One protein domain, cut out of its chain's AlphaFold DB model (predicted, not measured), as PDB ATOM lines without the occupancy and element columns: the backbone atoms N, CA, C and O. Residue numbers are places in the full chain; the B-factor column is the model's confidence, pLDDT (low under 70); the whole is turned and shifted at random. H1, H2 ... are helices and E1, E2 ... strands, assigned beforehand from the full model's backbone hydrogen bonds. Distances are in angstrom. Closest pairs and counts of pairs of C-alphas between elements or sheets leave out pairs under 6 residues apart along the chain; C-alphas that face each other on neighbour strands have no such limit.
ATOM      1  N   PRO A  30     102.015  -2.371  41.165       93.00
ATOM      2  CA  PRO A  30     102.312  -2.257  42.585       93.00
ATOM      3  C   PRO A  30     103.733  -2.714  42.920       93.00
ATOM      4  O   PRO A  30     104.300  -3.562  42.229       93.00
ATOM      5  N   LEU A  31     104.336  -2.146  43.969       92.69
ATOM      6  CA  LEU A  31     105.738  -2.413  44.310       92.69
ATOM      7  C   LEU A  31     106.016  -3.907  44.546       92.69
ATOM      8  O   LEU A  31     107.018  -4.424  44.062       92.69
ATOM      9  N   ASP A  32     105.143  -4.611  45.259       91.81
ATOM     10  CA  ASP A  32     105.268  -6.046  45.527       91.81
ATOM     11  C   ASP A  32     105.169  -6.890  44.245       91.81
ATOM     12  O   ASP A  32     106.015  -7.757  44.008       91.81
ATOM     13  N   GLU A  33     104.206  -6.590  43.373       91.19
ATOM     14  CA  GLU A  33     104.080  -7.221  42.055       91.19
ATOM     15  C   GLU A  33     105.296  -6.939  41.166       91.19
ATOM     16  O   GLU A  33     105.840  -7.855  40.543       91.19
ATOM     17  N   PHE A  34     105.769  -5.690  41.151       93.00
ATOM     18  CA  PHE A  34     106.989  -5.299  40.458       93.00
ATOM     19  C   PHE A  34     108.171  -6.133  40.960       93.00
ATOM     20  O   PHE A  34     108.815  -6.804  40.157       93.00
ATOM     21  N   ILE A  35     108.413  -6.198  42.271       92.88
ATOM     22  CA  ILE A  35     109.501  -6.991  42.865       92.88
ATOM     23  C   ILE A  35     109.409  -8.478  42.478       92.88
ATOM     24  O   ILE A  35     110.429  -9.116  42.207       92.88
ATOM     25  N   LEU A  36     108.200  -9.033  42.372       90.00
ATOM     26  CA  LEU A  36     107.956 -10.416  41.940       90.00
ATOM     27  C   LEU A  36     108.091 -10.645  40.424       90.00
ATOM     28  O   LEU A  36     108.105 -11.804  39.986       90.00
ATOM     29  N   SER A  37     108.182  -9.576  39.632       87.62
ATOM     30  CA  SER A  37     108.299  -9.612  38.168       87.62
ATOM     31  C   SER A  37     109.746  -9.523  37.666       87.62
ATOM     32  O   SER A  37     110.043 -10.024  36.579       87.62
ATOM     33  N   ILE A  38     110.664  -8.943  38.451       86.94
ATOM     34  CA  ILE A  38     112.049  -8.697  38.020       86.94
ATOM     35  C   ILE A  38     112.901  -9.973  38.116       86.94
ATOM     36  O   ILE A  38     113.004 -10.547  39.205       86.94
ATOM     37  N   PRO A  39     113.545 -10.427  37.019       79.69
ATOM     38  CA  PRO A  39     114.275 -11.700  36.970       79.69
ATOM     39  C   PRO A  39     115.282 -11.933  38.112       79.69
ATOM     40  O   PRO A  39     115.302 -13.017  38.706       79.69
ATOM     41  N   GLY A  40     116.074 -10.922  38.467       76.19
ATOM     42  CA  GLY A  40     117.077 -10.979  39.529       76.19
ATOM     43  C   GLY A  40     116.474 -11.267  40.906       76.19
ATOM     44  O   GLY A  40     117.024 -12.054  41.682       76.19
ATOM     45  N   PHE A  41     115.300 -10.710  41.210       83.12
ATOM     46  CA  PHE A  41     114.586 -10.999  42.456       83.12
ATOM     47  C   PHE A  41     113.758 -12.273  42.373       83.12
ATOM     48  O   PHE A  41     113.664 -13.002  43.360       83.12
ATOM     49  N   VAL A  42     113.216 -12.594  41.196       80.75
ATOM     50  CA  VAL A  42     112.449 -13.817  40.949       80.75
ATOM     51  C   VAL A  42     113.232 -15.049  41.379       80.75
ATOM     52  O   VAL A  42     112.648 -15.936  41.992       80.75
ATOM     53  N   TYR A  43     114.539 -15.119  41.124       81.38
ATOM     54  CA  TYR A  43     115.329 -16.260  41.581       81.38
ATOM     55  C   TYR A  43     115.328 -16.389  43.114       81.38
ATOM     56  O   TYR A  43     114.989 -17.444  43.648       81.38
ATOM     57  N   ALA A  44     115.630 -15.312  43.839       87.44
ATOM     58  CA  ALA A  44     115.655 -15.335  45.298       87.44
ATOM     59  C   ALA A  44     114.268 -15.586  45.910       87.44
ATOM     60  O   ALA A  44     114.094 -16.462  46.763       87.44
ATOM     61  N   LEU A  45     113.258 -14.870  45.424       89.19
ATOM     62  CA  LEU A  45     111.898 -14.947  45.931       89.19
ATOM     63  C   LEU A  45     111.237 -16.254  45.511       89.19
ATOM     64  O   LEU A  45     110.797 -16.995  46.381       89.19
ATOM     65  N   LYS A  46     111.204 -16.618  44.221       84.44
ATOM     66  CA  LYS A  46     110.525 -17.840  43.745       84.44
ATOM     67  C   LYS A  46     111.231 -19.127  44.161       84.44
ATOM     68  O   LYS A  46     110.550 -20.083  44.513       84.44
ATOM     69  N   PHE A  47     112.563 -19.159  44.167       86.81
ATOM     70  CA  PHE A  47     113.299 -20.396  44.448       86.81
ATOM     71  C   PHE A  47     113.645 -20.576  45.930       86.81
ATOM     72  O   PHE A  47     113.510 -21.677  46.461       86.81
ATOM     73  N   PHE A  48     114.053 -19.508  46.624       91.44
ATOM     74  CA  PHE A  48     114.434 -19.581  48.042       91.44
ATOM     75  C   PHE A  48     113.369 -19.038  48.995       91.44
ATOM     76  O   PHE A  48     113.350 -19.439  50.159       91.44
ATOM     77  N   GLY A  49     112.459 -18.185  48.516       93.38
ATOM     78  CA  GLY A  49     111.455 -17.550  49.372       93.38
ATOM     79  C   GLY A  49     112.076 -16.556  50.344       93.38
ATOM     80  O   GLY A  49     111.556 -16.396  51.440       93.38
ATOM     81  N   ILE A  50     113.219 -15.957  49.997       94.69
ATOM     82  CA  ILE A  50     113.943 -15.046  50.887       94.69
ATOM     83  C   ILE A  50     113.973 -13.656  50.263       94.69
ATOM     84  O   ILE A  50     114.499 -13.491  49.161       94.69
ATOM     85  N   ILE A  51     113.425 -12.673  50.977       94.69
ATOM     86  CA  ILE A  51     113.496 -11.262  50.586       94.69
ATOM     87  C   ILE A  51     114.876 -10.669  50.944       94.69
ATOM     88  O   ILE A  51     115.411 -10.984  52.016       94.69
ATOM     89  N   PRO A  52     115.506  -9.871  50.059       94.94
ATOM     90  CA  PRO A  52     116.749  -9.172  50.382       94.94
ATOM     91  C   PRO A  52     116.543  -8.092  51.449       94.94
ATOM     92  O   PRO A  52     115.494  -7.457  51.452       94.94
ATOM     93  N   PRO A  53     117.545  -7.843  52.316       96.00
ATOM     94  CA  PRO A  53     117.512  -6.710  53.235       96.00
ATOM     95  C   PRO A  53     117.506  -5.379  52.465       96.00
ATOM     96  O   PRO A  53     117.996  -5.309  51.334       96.00
ATOM     97  N   ILE A  54     116.999  -4.315  53.094       96.19
ATOM     98  CA  ILE A  54     116.730  -3.022  52.444       96.19
ATOM     99  C   ILE A  54     117.914  -2.440  51.664       96.19
ATOM    100  O   ILE A  54     117.728  -1.980  50.543       96.19
ATOM    101  N   HIS A  55     119.139  -2.476  52.195       95.94
ATOM    102  CA  HIS A  55     120.308  -1.911  51.508       95.94
ATOM    103  C   HIS A  55     120.681  -2.705  50.255       95.94
ATOM    104  O   HIS A  55     121.054  -2.110  49.250       95.94
ATOM    105  N   VAL A  56     120.530  -4.033  50.287       95.50
ATOM    106  CA  VAL A  56     120.725  -4.895  49.111       95.50
ATOM    107  C   VAL A  56     119.630  -4.649  48.081       95.50
ATOM    108  O   VAL A  56     119.898  -4.624  46.882       95.50
ATOM    109  N   LEU A  57     118.389  -4.486  48.539       94.88
ATOM    110  CA  LEU A  57     117.270  -4.196  47.658       94.88
ATOM    111  C   LEU A  57     117.452  -2.835  46.972       94.88
ATOM    112  O   LEU A  57     117.361  -2.751  45.750       94.88
ATOM    113  N   ASN A  58     117.778  -1.796  47.742       95.69
ATOM    114  CA  ASN A  58     117.989  -0.444  47.237       95.69
ATOM    115  C   ASN A  58     119.173  -0.351  46.277       95.69
ATOM    116  O   ASN A  58     119.051   0.344  45.278       95.69
ATOM    117  N   GLU A  59     120.264  -1.092  46.496       94.75
ATOM    118  CA  GLU A  59     121.373  -1.152  45.531       94.75
ATOM    119  C   GLU A  59     120.888  -1.542  44.127       94.75
ATOM    120  O   GLU A  59     121.295  -0.948  43.128       94.75
ATOM    121  N   VAL A  60     119.987  -2.524  44.044       93.56
ATOM    122  CA  VAL A  60     119.404  -2.938  42.766       93.56
ATOM    123  C   VAL A  60     118.391  -1.903  42.281       93.56
ATOM    124  O   VAL A  60     118.441  -1.512  41.124       93.56
ATOM    125  N   LEU A  61     117.483  -1.412  43.126       94.88
ATOM    126  CA  LEU A  61     116.463  -0.442  42.700       94.88
ATOM    127  C   LEU A  61     117.070   0.875  42.181       94.88
ATOM    128  O   LEU A  61     116.545   1.463  41.228       94.88
ATOM    129  N   GLU A  62     118.200   1.300  42.740       96.12
ATOM    130  CA  GLU A  62     118.940   2.497  42.337       96.12
ATOM    131  C   GLU A  62     119.672   2.332  40.997       96.12
ATOM    132  O   GLU A  62     119.972   3.331  40.341       96.12
ATOM    133  N   SER A  63     119.922   1.104  40.529       94.38
ATOM    134  CA  SER A  63     120.529   0.891  39.210       94.38
ATOM    135  C   SER A  63     119.579   1.285  38.067       94.38
ATOM    136  O   SER A  63     120.024   1.669  36.983       94.38
ATOM    137  N   GLY A  64     118.261   1.189  38.292       94.00
ATOM    138  CA  GLY A  64     117.243   1.369  37.252       94.00
ATOM    139  C   GLY A  64     117.173   0.227  36.236       94.00
ATOM    140  O   GLY A  64     116.432   0.328  35.251       94.00
ATOM    141  N   CYS A  65     117.947  -0.842  36.425       91.75
ATOM    142  CA  CYS A  65     117.913  -2.002  35.554       91.75
ATOM    143  C   CYS A  65     118.377  -3.294  36.227       91.75
ATOM    144  O   CYS A  65     119.290  -3.334  37.049       91.75
ATOM    145  N   ASP A  66     117.777  -4.386  35.778       88.50
ATOM    146  CA  ASP A  66     118.272  -5.736  35.990       88.50
ATOM    147  C   ASP A  66     118.605  -6.293  34.613       88.50
ATOM    148  O   ASP A  66     117.740  -6.332  33.735       88.50
ATOM    149  N   ASP A  67     119.865  -6.649  34.402       83.00
ATOM    150  CA  ASP A  67     120.356  -7.211  33.150       83.00
ATOM    151  C   ASP A  67     120.903  -8.612  33.432       83.00
ATOM    152  O   ASP A  67     122.049  -8.785  33.850       83.00
ATOM    153  N   ALA A  68     120.072  -9.631  33.190       78.62
ATOM    154  CA  ALA A  68     120.480 -11.031  33.274       78.62
ATOM    155  C   ALA A  68     121.115 -11.526  31.955       78.62
ATOM    156  O   ALA A  68     121.128 -12.728  31.657       78.62
ATOM    157  N   GLY A  69     121.631 -10.609  31.128       80.00
ATOM    158  CA  GLY A  69     122.287 -10.886  29.860       80.00
ATOM    159  C   GLY A  69     121.348 -11.565  28.868       80.00
ATOM    160  O   GLY A  69     120.299 -11.044  28.491       80.00
ATOM    161  N   MET A  70     121.707 -12.776  28.433       78.31
ATOM    162  CA  MET A  70     120.889 -13.534  27.475       78.31
ATOM    163  C   MET A  70     119.527 -13.964  28.039       78.31
ATOM    164  O   MET A  70     118.646 -14.309  27.254       78.31
ATOM    165  N   GLY A  71     119.343 -13.944  29.365       73.44
ATOM    166  CA  GLY A  71     118.082 -14.295  30.023       73.44
ATOM    167  C   GLY A  71     116.998 -13.218  29.932       73.44
ATOM    168  O   GLY A  71     115.855 -13.490  30.292       73.44
ATOM    169  N   GLY A  72     117.337 -12.025  29.436       84.19
ATOM    170  CA  GLY A  72     116.479 -10.850  29.540       84.19
ATOM    171  C   GLY A  72     116.697 -10.110  30.859       84.19
ATOM    172  O   GLY A  72     117.690 -10.314  31.549       84.19
ATOM    173  N   GLY A  73     115.783  -9.217  31.204       89.44
ATOM    174  CA  GLY A  73     115.942  -8.278  32.299       89.44
ATOM    175  C   GLY A  73     114.752  -7.337  32.414       89.44
ATOM    176  O   GLY A  73     113.676  -7.589  31.867       89.44
ATOM    177  N   ALA A  74     114.951  -6.217  33.087       92.38
ATOM    178  CA  ALA A  74     113.956  -5.162  33.183       92.38
ATOM    179  C   ALA A  74     114.612  -3.790  33.335       92.38
ATOM    180  O   ALA A  74     115.756  -3.671  33.765       92.38
ATOM    181  N   LYS A  75     113.876  -2.743  32.961       94.00
ATOM    182  CA  LYS A  75     114.271  -1.340  33.137       94.00
ATOM    183  C   LYS A  75     113.180  -0.590  33.882       94.00
ATOM    184  O   LYS A  75     112.002  -0.768  33.585       94.00
ATOM    185  N   TRP A  76     113.578   0.297  34.779       95.06
ATOM    186  CA  TRP A  76     112.703   1.193  35.530       95.06
ATOM    187  C   TRP A  76     113.410   2.532  35.764       95.06
ATOM    188  O   TRP A  76     114.572   2.723  35.406       95.06
ATOM    189  N   LYS A  77     112.693   3.508  36.320       94.56
ATOM    190  CA  LYS A  77     113.325   4.747  36.790       94.56
ATOM    191  C   LYS A  77     114.011   4.448  38.129       94.56
ATOM    192  O   LYS A  77     113.280   4.016  39.005       94.56
ATOM    193  N   PRO A  78     115.316   4.714  38.320       96.56
ATOM    194  CA  PRO A  78     115.996   4.532  39.605       96.56
ATOM    195  C   PRO A  78     115.259   5.141  40.801       96.56
ATOM    196  O   PRO A  78     114.773   6.274  40.712       96.56
ATOM    197  N   PHE A  79     115.213   4.404  41.910       95.75
ATOM    198  CA  PHE A  79     114.667   4.855  43.191       95.75
ATOM    199  C   PHE A  79     115.220   4.013  44.345       95.75
ATOM    200  O   PHE A  79     115.806   2.960  44.118       95.75
ATOM    201  N   SER A  80     114.992   4.465  45.573       95.94
ATOM    202  CA  SER A  80     115.237   3.699  46.791       95.94
ATOM    203  C   SER A  80     114.017   3.754  47.698       95.94
ATOM    204  O   SER A  80     113.233   4.702  47.647       95.94
ATOM    205  N   LEU A  81     113.847   2.703  48.491       95.44
ATOM    206  CA  LEU A  81     112.827   2.599  49.520       95.44
ATOM    207  C   LEU A  81     113.352   3.197  50.824       95.44
ATOM    208  O   LEU A  81     114.502   2.970  51.212       95.44
ATOM    209  N   SER A  82     112.484   3.916  51.519       95.38
ATOM    210  CA  SER A  82     112.635   4.201  52.942       95.38
ATOM    211  C   SER A  82     112.428   2.938  53.788       95.38
ATOM    212  O   SER A  82     111.894   1.934  53.315       95.38
ATOM    213  N   GLU A  83     112.826   2.988  55.063       95.00
ATOM    214  CA  GLU A  83     112.593   1.888  56.013       95.00
ATOM    215  C   GLU A  83     111.106   1.525  56.109       95.00
ATOM    216  O   GLU A  83     110.761   0.351  56.052       95.00
ATOM    217  N   THR A  84     110.224   2.526  56.157       94.00
ATOM    218  CA  THR A  84     108.774   2.318  56.259       94.00
ATOM    219  C   THR A  84     108.197   1.655  55.006       94.00
ATOM    220  O   THR A  84     107.448   0.692  55.121       94.00
ATOM    221  N   GLU A  85     108.587   2.095  53.805       94.44
ATOM    222  CA  GLU A  85     108.146   1.454  52.553       94.44
ATOM    223  C   GLU A  85     108.672   0.016  52.430       94.44
ATOM    224  O   GLU A  85     107.989  -0.857  51.894       94.44
ATOM    225  N   TYR A  86     109.883  -0.248  52.927       95.19
ATOM    226  CA  TYR A  86     110.435  -1.599  52.969       95.19
ATOM    227  C   TYR A  86     109.677  -2.500  53.952       95.19
ATOM    228  O   TYR A  86     109.371  -3.638  53.610       95.19
ATOM    229  N   GLU A  87     109.348  -2.010  55.149       94.69
ATOM    230  CA  GLU A  87     108.550  -2.755  56.132       94.69
ATOM    231  C   GLU A  87     107.168  -3.118  55.575       94.69
ATOM    232  O   GLU A  87     106.757  -4.275  55.668       94.69
ATOM    233  N   GLU A  88     106.495  -2.173  54.917       93.00
ATOM    234  CA  GLU A  88     105.212  -2.410  54.244       93.00
ATOM    235  C   GLU A  88     105.339  -3.437  53.107       93.00
ATOM    236  O   GLU A  88     104.520  -4.350  52.989       93.00
ATOM    237  N   LEU A  89     106.393  -3.343  52.286       93.31
ATOM    238  CA  LEU A  89     106.686  -4.329  51.243       93.31
ATOM    239  C   LEU A  89     106.886  -5.734  51.833       93.31
ATOM    240  O   LEU A  89     106.335  -6.708  51.315       93.31
ATOM    241  N   VAL A  90     107.678  -5.851  52.902       94.38
ATOM    242  CA  VAL A  90     107.930  -7.119  53.600       94.38
ATOM    243  C   VAL A  90     106.623  -7.691  54.148       94.38
ATOM    244  O   VAL A  90     106.350  -8.876  53.943       94.38
ATOM    245  N   GLU A  91     105.800  -6.868  54.801       93.75
ATOM    246  CA  GLU A  91     104.499  -7.279  55.335       93.75
ATOM    247  C   GLU A  91     103.578  -7.799  54.223       93.75
ATOM    248  O   GLU A  91     103.052  -8.913  54.335       93.75
ATOM    249  N   ASN A  92     103.452  -7.064  53.116       92.56
ATOM    250  CA  ASN A  92     102.638  -7.465  51.966       92.56
ATOM    251  C   ASN A  92     103.110  -8.801  51.373       92.56
ATOM    252  O   ASN A  92     102.302  -9.694  51.121       92.56
ATOM    253  N   LEU A  93     104.422  -8.982  51.195       91.81
ATOM    254  CA  LEU A  93     104.980 -10.199  50.600       91.81
ATOM    255  C   LEU A  93     104.860 -11.431  51.509       91.81
ATOM    256  O   LEU A  93     104.603 -12.524  51.004       91.81
ATOM    257  N   ILE A  94     105.052 -11.282  52.824       93.75
ATOM    258  CA  ILE A  94     105.012 -12.402  53.784       93.75
ATOM    259  C   ILE A  94     103.575 -12.823  54.103       93.75
ATOM    260  O   ILE A  94     103.316 -14.003  54.340       93.75
ATOM    261  N   THR A  95     102.631 -11.879  54.125       92.19
ATOM    262  CA  THR A  95     101.220 -12.175  54.421       92.19
ATOM    263  C   THR A  95     100.429 -12.643  53.199       92.19
ATOM    264  O   THR A  95      99.331 -13.181  53.358       92.19
ATOM    265  N   ASN A  96     100.972 -12.491  51.986       89.25
ATOM    266  CA  ASN A  96     100.317 -12.941  50.764       89.25
ATOM    267  C   ASN A  96     100.233 -14.482  50.711       89.25
ATOM    268  O   ASN A  96     101.256 -15.150  50.556       89.25
ATOM    269  N   PRO A  97      99.026 -15.082  50.741       88.56
ATOM    270  CA  PRO A  97      98.864 -16.537  50.797       88.56
ATOM    271  C   PRO A  97      99.323 -17.266  49.525       88.56
ATOM    272  O   PRO A  97      99.469 -18.486  49.539       88.56
ATOM    273  N   ASN A  98      99.552 -16.548  48.421       88.25
ATOM    274  CA  ASN A  98     100.052 -17.127  47.173       88.25
ATOM    275  C   ASN A  98     101.583 -17.262  47.151       88.25
ATOM    276  O   ASN A  98     102.149 -17.817  46.200       88.25
ATOM    277  N   HIS A  99     102.277 -16.731  48.162       84.38
ATOM    278  CA  HIS A  99     103.730 -16.680  48.215       84.38
ATOM    279  C   HIS A  99     104.247 -17.145  49.578       84.38
ATOM    280  O   HIS A  99     103.835 -16.674  50.624       84.38
ATOM    281  N   GLU A 100     105.218 -18.056  49.569       89.75
ATOM    282  CA  GLU A 100     105.948 -18.438  50.780       89.75
ATOM    283  C   GLU A 100     107.232 -17.611  50.862       89.75
ATOM    284  O   GLU A 100     108.320 -18.084  50.518       89.75
ATOM    285  N   ILE A 101     107.093 -16.339  51.229       92.75
ATOM    286  CA  ILE A 101     108.220 -15.423  51.418       92.75
ATOM    287  C   ILE A 101     108.488 -15.267  52.912       92.75
ATOM    288  O   ILE A 101     107.581 -15.292  53.738       92.75
ATOM    289  N   ARG A 102     109.765 -15.146  53.263       93.94
ATOM    290  CA  ARG A 102     110.243 -14.930  54.625       93.94
ATOM    291  C   ARG A 102     111.534 -14.126  54.623       93.94
ATOM    292  O   ARG A 102     112.234 -14.024  53.615       93.94
ATOM    293  N   GLU A 103     111.892 -13.630  55.794       93.94
ATOM    294  CA  GLU A 103     113.195 -13.023  56.040       93.94
ATOM    295  C   GLU A 103     114.219 -14.078  56.489       93.94
ATOM    296  O   GLU A 103     113.884 -15.078  57.131       93.94
ATOM    297  N   ASP A 104     115.498 -13.835  56.197       94.06
ATOM    298  CA  ASP A 104     116.615 -14.581  56.781       94.06
ATOM    299  C   ASP A 104     117.659 -13.600  57.329       94.06
ATOM    300  O   ASP A 104     118.522 -13.103  56.601       94.06
ATOM    301  N   ARG A 105     117.598 -13.351  58.643       93.12
ATOM    302  CA  ARG A 105     118.486 -12.406  59.343       93.12
ATOM    303  C   ARG A 105     119.971 -12.744  59.216       93.12
ATOM    304  O   ARG A 105     120.806 -11.854  59.318       93.12
ATOM    305  N   SER A 106     120.331 -14.000  58.935       93.94
ATOM    306  CA  SER A 106     121.740 -14.369  58.720       93.94
ATOM    307  C   SER A 106     122.327 -13.815  57.414       93.94
ATOM    308  O   SER A 106     123.540 -13.882  57.204       93.94
ATOM    309  N   LEU A 107     121.482 -13.281  56.528       93.75
ATOM    310  CA  LEU A 107     121.878 -12.667  55.263       93.75
ATOM    311  C   LEU A 107     121.860 -11.133  55.302       93.75
ATOM    312  O   LEU A 107     122.177 -10.513  54.294       93.75
ATOM    313  N   TRP A 108     121.509 -10.514  56.431       94.00
ATOM    314  CA  TRP A 108     121.373  -9.059  56.515       94.00
ATOM    315  C   TRP A 108     122.716  -8.334  56.443       94.00
ATOM    316  O   TRP A 108     122.839  -7.337  55.756       94.00
ATOM    317  N   GLU A 109     123.772  -8.901  57.018       94.38
ATOM    318  CA  GLU A 109     125.110  -8.288  57.005       94.38
ATOM    319  C   GLU A 109     125.846  -8.431  55.656       94.38
ATOM    320  O   GLU A 109     127.056  -8.213  55.558       94.38
ATOM    321  N   LYS A 110     125.162  -8.878  54.593       95.25
ATOM    322  CA  LYS A 110     125.779  -9.009  53.269       95.25
ATOM    323  C   LYS A 110     125.931  -7.616  52.658       95.25
ATOM    324  O   LYS A 110     124.948  -6.889  52.609       95.25
ATOM    325  N   PRO A 111     127.131  -7.240  52.183       94.00
ATOM    326  CA  PRO A 111     127.429  -5.847  51.856       94.00
ATOM    327  C   PRO A 111     126.758  -5.355  50.573       94.00
ATOM    328  O   PRO A 111     126.644  -4.150  50.392       94.00
ATOM    329  N   ASN A 112     126.385  -6.268  49.672       93.38
ATOM    330  CA  ASN A 112     125.808  -5.942  48.376       93.38
ATOM    331  C   ASN A 112     125.002  -7.116  47.794       93.38
ATOM    332  O   ASN A 112     125.052  -8.242  48.314       93.38
ATOM    333  N   TYR A 113     124.294  -6.853  46.698       91.56
ATOM    334  CA  TYR A 113     123.441  -7.805  45.997       91.56
ATOM    335  C   TYR A 113     124.190  -9.051  45.540       91.56
ATOM    336  O   TYR A 113     123.736 -10.159  45.816       91.56
ATOM    337  N   GLU A 114     125.375  -8.911  44.947       91.19
ATOM    338  CA  GLU A 114     126.170 -10.056  44.487       91.19
ATOM    339  C   GLU A 114     126.505 -11.015  45.647       91.19
ATOM    340  O   GLU A 114     126.265 -12.224  45.574       91.19
ATOM    341  N   LYS A 115     127.038 -10.495  46.763       94.56
ATOM    342  CA  LYS A 115     127.401 -11.319  47.931       94.56
ATOM    343  C   LYS A 115     126.179 -11.900  48.626       94.56
ATOM    344  O   LYS A 115     126.256 -13.017  49.158       94.56
ATOM    345  N   TRP A 116     125.072 -11.167  48.639       94.75
ATOM    346  CA  TRP A 116     123.804 -11.652  49.161       94.75
ATOM    347  C   TRP A 116     123.265 -12.811  48.312       94.75
ATOM    348  O   TRP A 116     123.041 -13.899  48.844       94.75
ATOM    349  N   GLN A 117     123.186 -12.629  46.993       91.50
ATOM    350  CA  GLN A 117     122.699 -13.623  46.040       91.50
ATOM    351  C   GLN A 117     123.542 -14.903  46.073       91.50
ATOM    352  O   GLN A 117     122.996 -16.002  46.160       91.50
ATOM    353  N   MET A 118     124.873 -14.788  46.103       91.50
ATOM    354  CA  MET A 118     125.765 -15.952  46.217       91.50
ATOM    355  C   MET A 118     125.570 -16.716  47.531       91.50
ATOM    356  O   MET A 118     125.707 -17.938  47.570       91.50
ATOM    357  N   SER A 119     125.208 -16.021  48.613       93.44
ATOM    358  CA  SER A 119     124.937 -16.660  49.904       93.44
ATOM    359  C   SER A 119     123.633 -17.470  49.900       93.44
ATOM    360  O   SER A 119     123.506 -18.400  50.700       93.44
ATOM    361  N   LEU A 120     122.691 -17.177  48.993       91.06
ATOM    362  CA  LEU A 120     121.471 -17.974  48.818       91.06
ATOM    363  C   LEU A 120     121.769 -19.383  48.308       91.06
ATOM    364  O   LEU A 120     121.078 -20.316  48.696       91.06
ATOM    365  N   LEU A 121     122.824 -19.577  47.510       86.75
ATOM    366  CA  LEU A 121     123.191 -20.900  46.985       86.75
ATOM    367  C   LEU A 121     123.539 -21.911  48.093       86.75
ATOM    368  O   LEU A 121     123.424 -23.116  47.888       86.75
ATOM    369  N   GLY A 122     123.940 -21.427  49.276       87.00
ATOM    370  CA  GLY A 122     124.151 -22.252  50.469       87.00
ATOM    371  C   GLY A 122     122.885 -22.500  51.300       87.00
ATOM    372  O   GLY A 122     122.940 -23.209  52.304       87.00
TER     373      GLY A 122
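This is residues 30 to 122 of the 128 residues of an uncharacterized protein of Alteromonadaceae bacterium Bs31 (UniProt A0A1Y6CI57). Five short helices at varied angles gather into a compact, rounded body, with the small two-stranded hairpin E1 and E2 at one end and the longest helix, H4, at the opposite end. H2 and H3 lie nearest to the middle yet apart from each other; H5 packs on H3, H1 packs on H4, and the long stretch of residues 96 to 112 runs over the outside from H4 to H5. The printed part has 93 residues, with named elements in the order H1, H2, H3, E1, E2, H4, H5; it is mostly helix, and its one sheet, E1 - E2, is antiparallel. The whole is compact, with a radius of gyration of the C-alphas of 12.4 A and spans of 32 by 31 by 25 A.

H1, residues 31 to 37, and H2, residues 39 to 48, touch only at the corner by their tight link, about perpendicular at 88 degrees; their closest C-alphas are those of Leu 36 and Val 42, 5.7 A apart. H3, residues 54 to 63, is apart from H1 and H2. E1, residues 65 to 67, and E2, residues 73 to 76, form a hairpin; N 66 and O 74, and N 74 and O 66, are within hydrogen-bond range, each pair at 2.9 A. H3 and E2 are near each other, and the closest C-alphas of H2 and E2, those of Pro 39 and Gly 73, are 6.0 A apart. H4, residues 83 to 95, touches H1 with residues 89 to 93 alone, at a steep tilt of 58 degrees, the same way; the closest C-alphas are those of Asp 32 and Leu 89, 6.1 A apart. H3 and H4 are close but not clearly touching, with the C-alphas of Ile 54 and Tyr 86 closest at 6.5 A. H5, residues 113 to 120, touches H3 at a steep tilt of 50 degrees, opposite ways, and the closest C-alphas, those of Val 56 and Tyr 113, are 5.1 A apart. H2 and H5 only just touch, with 3 pairs of C-alphas within 8 A, at a shallow tilt of 23 degrees; Phe 48 and Leu 120 have the closest C-alphas, 7.3 A apart. Every O i to N i+4 pair is within hydrogen-bond range in H1, H4 and H5, against 5 of 6 in H2 and 4 of 6 in H3.

H1 begins at C-alpha 31, (105.738, -2.413, 44.310), and is 9.8 A long from first to last C-alpha. H2 measures 13.6 A, H3 14.3 A and E2 10.5 A. H4, 18.2 A, begins at C-alpha 83, (112.593, 1.888, 56.013). H5, 10.7 A, ends at C-alpha 120, (121.471, -17.974, 48.818).

The two C-alphas farthest apart are those of Met 70 and Thr 84, at 35.0 A. The printed part has no cut. The link from H4 to H5, 17 residues, is long. The mean pLDDT of the printed part is 91.2, and no printed residue is under 70.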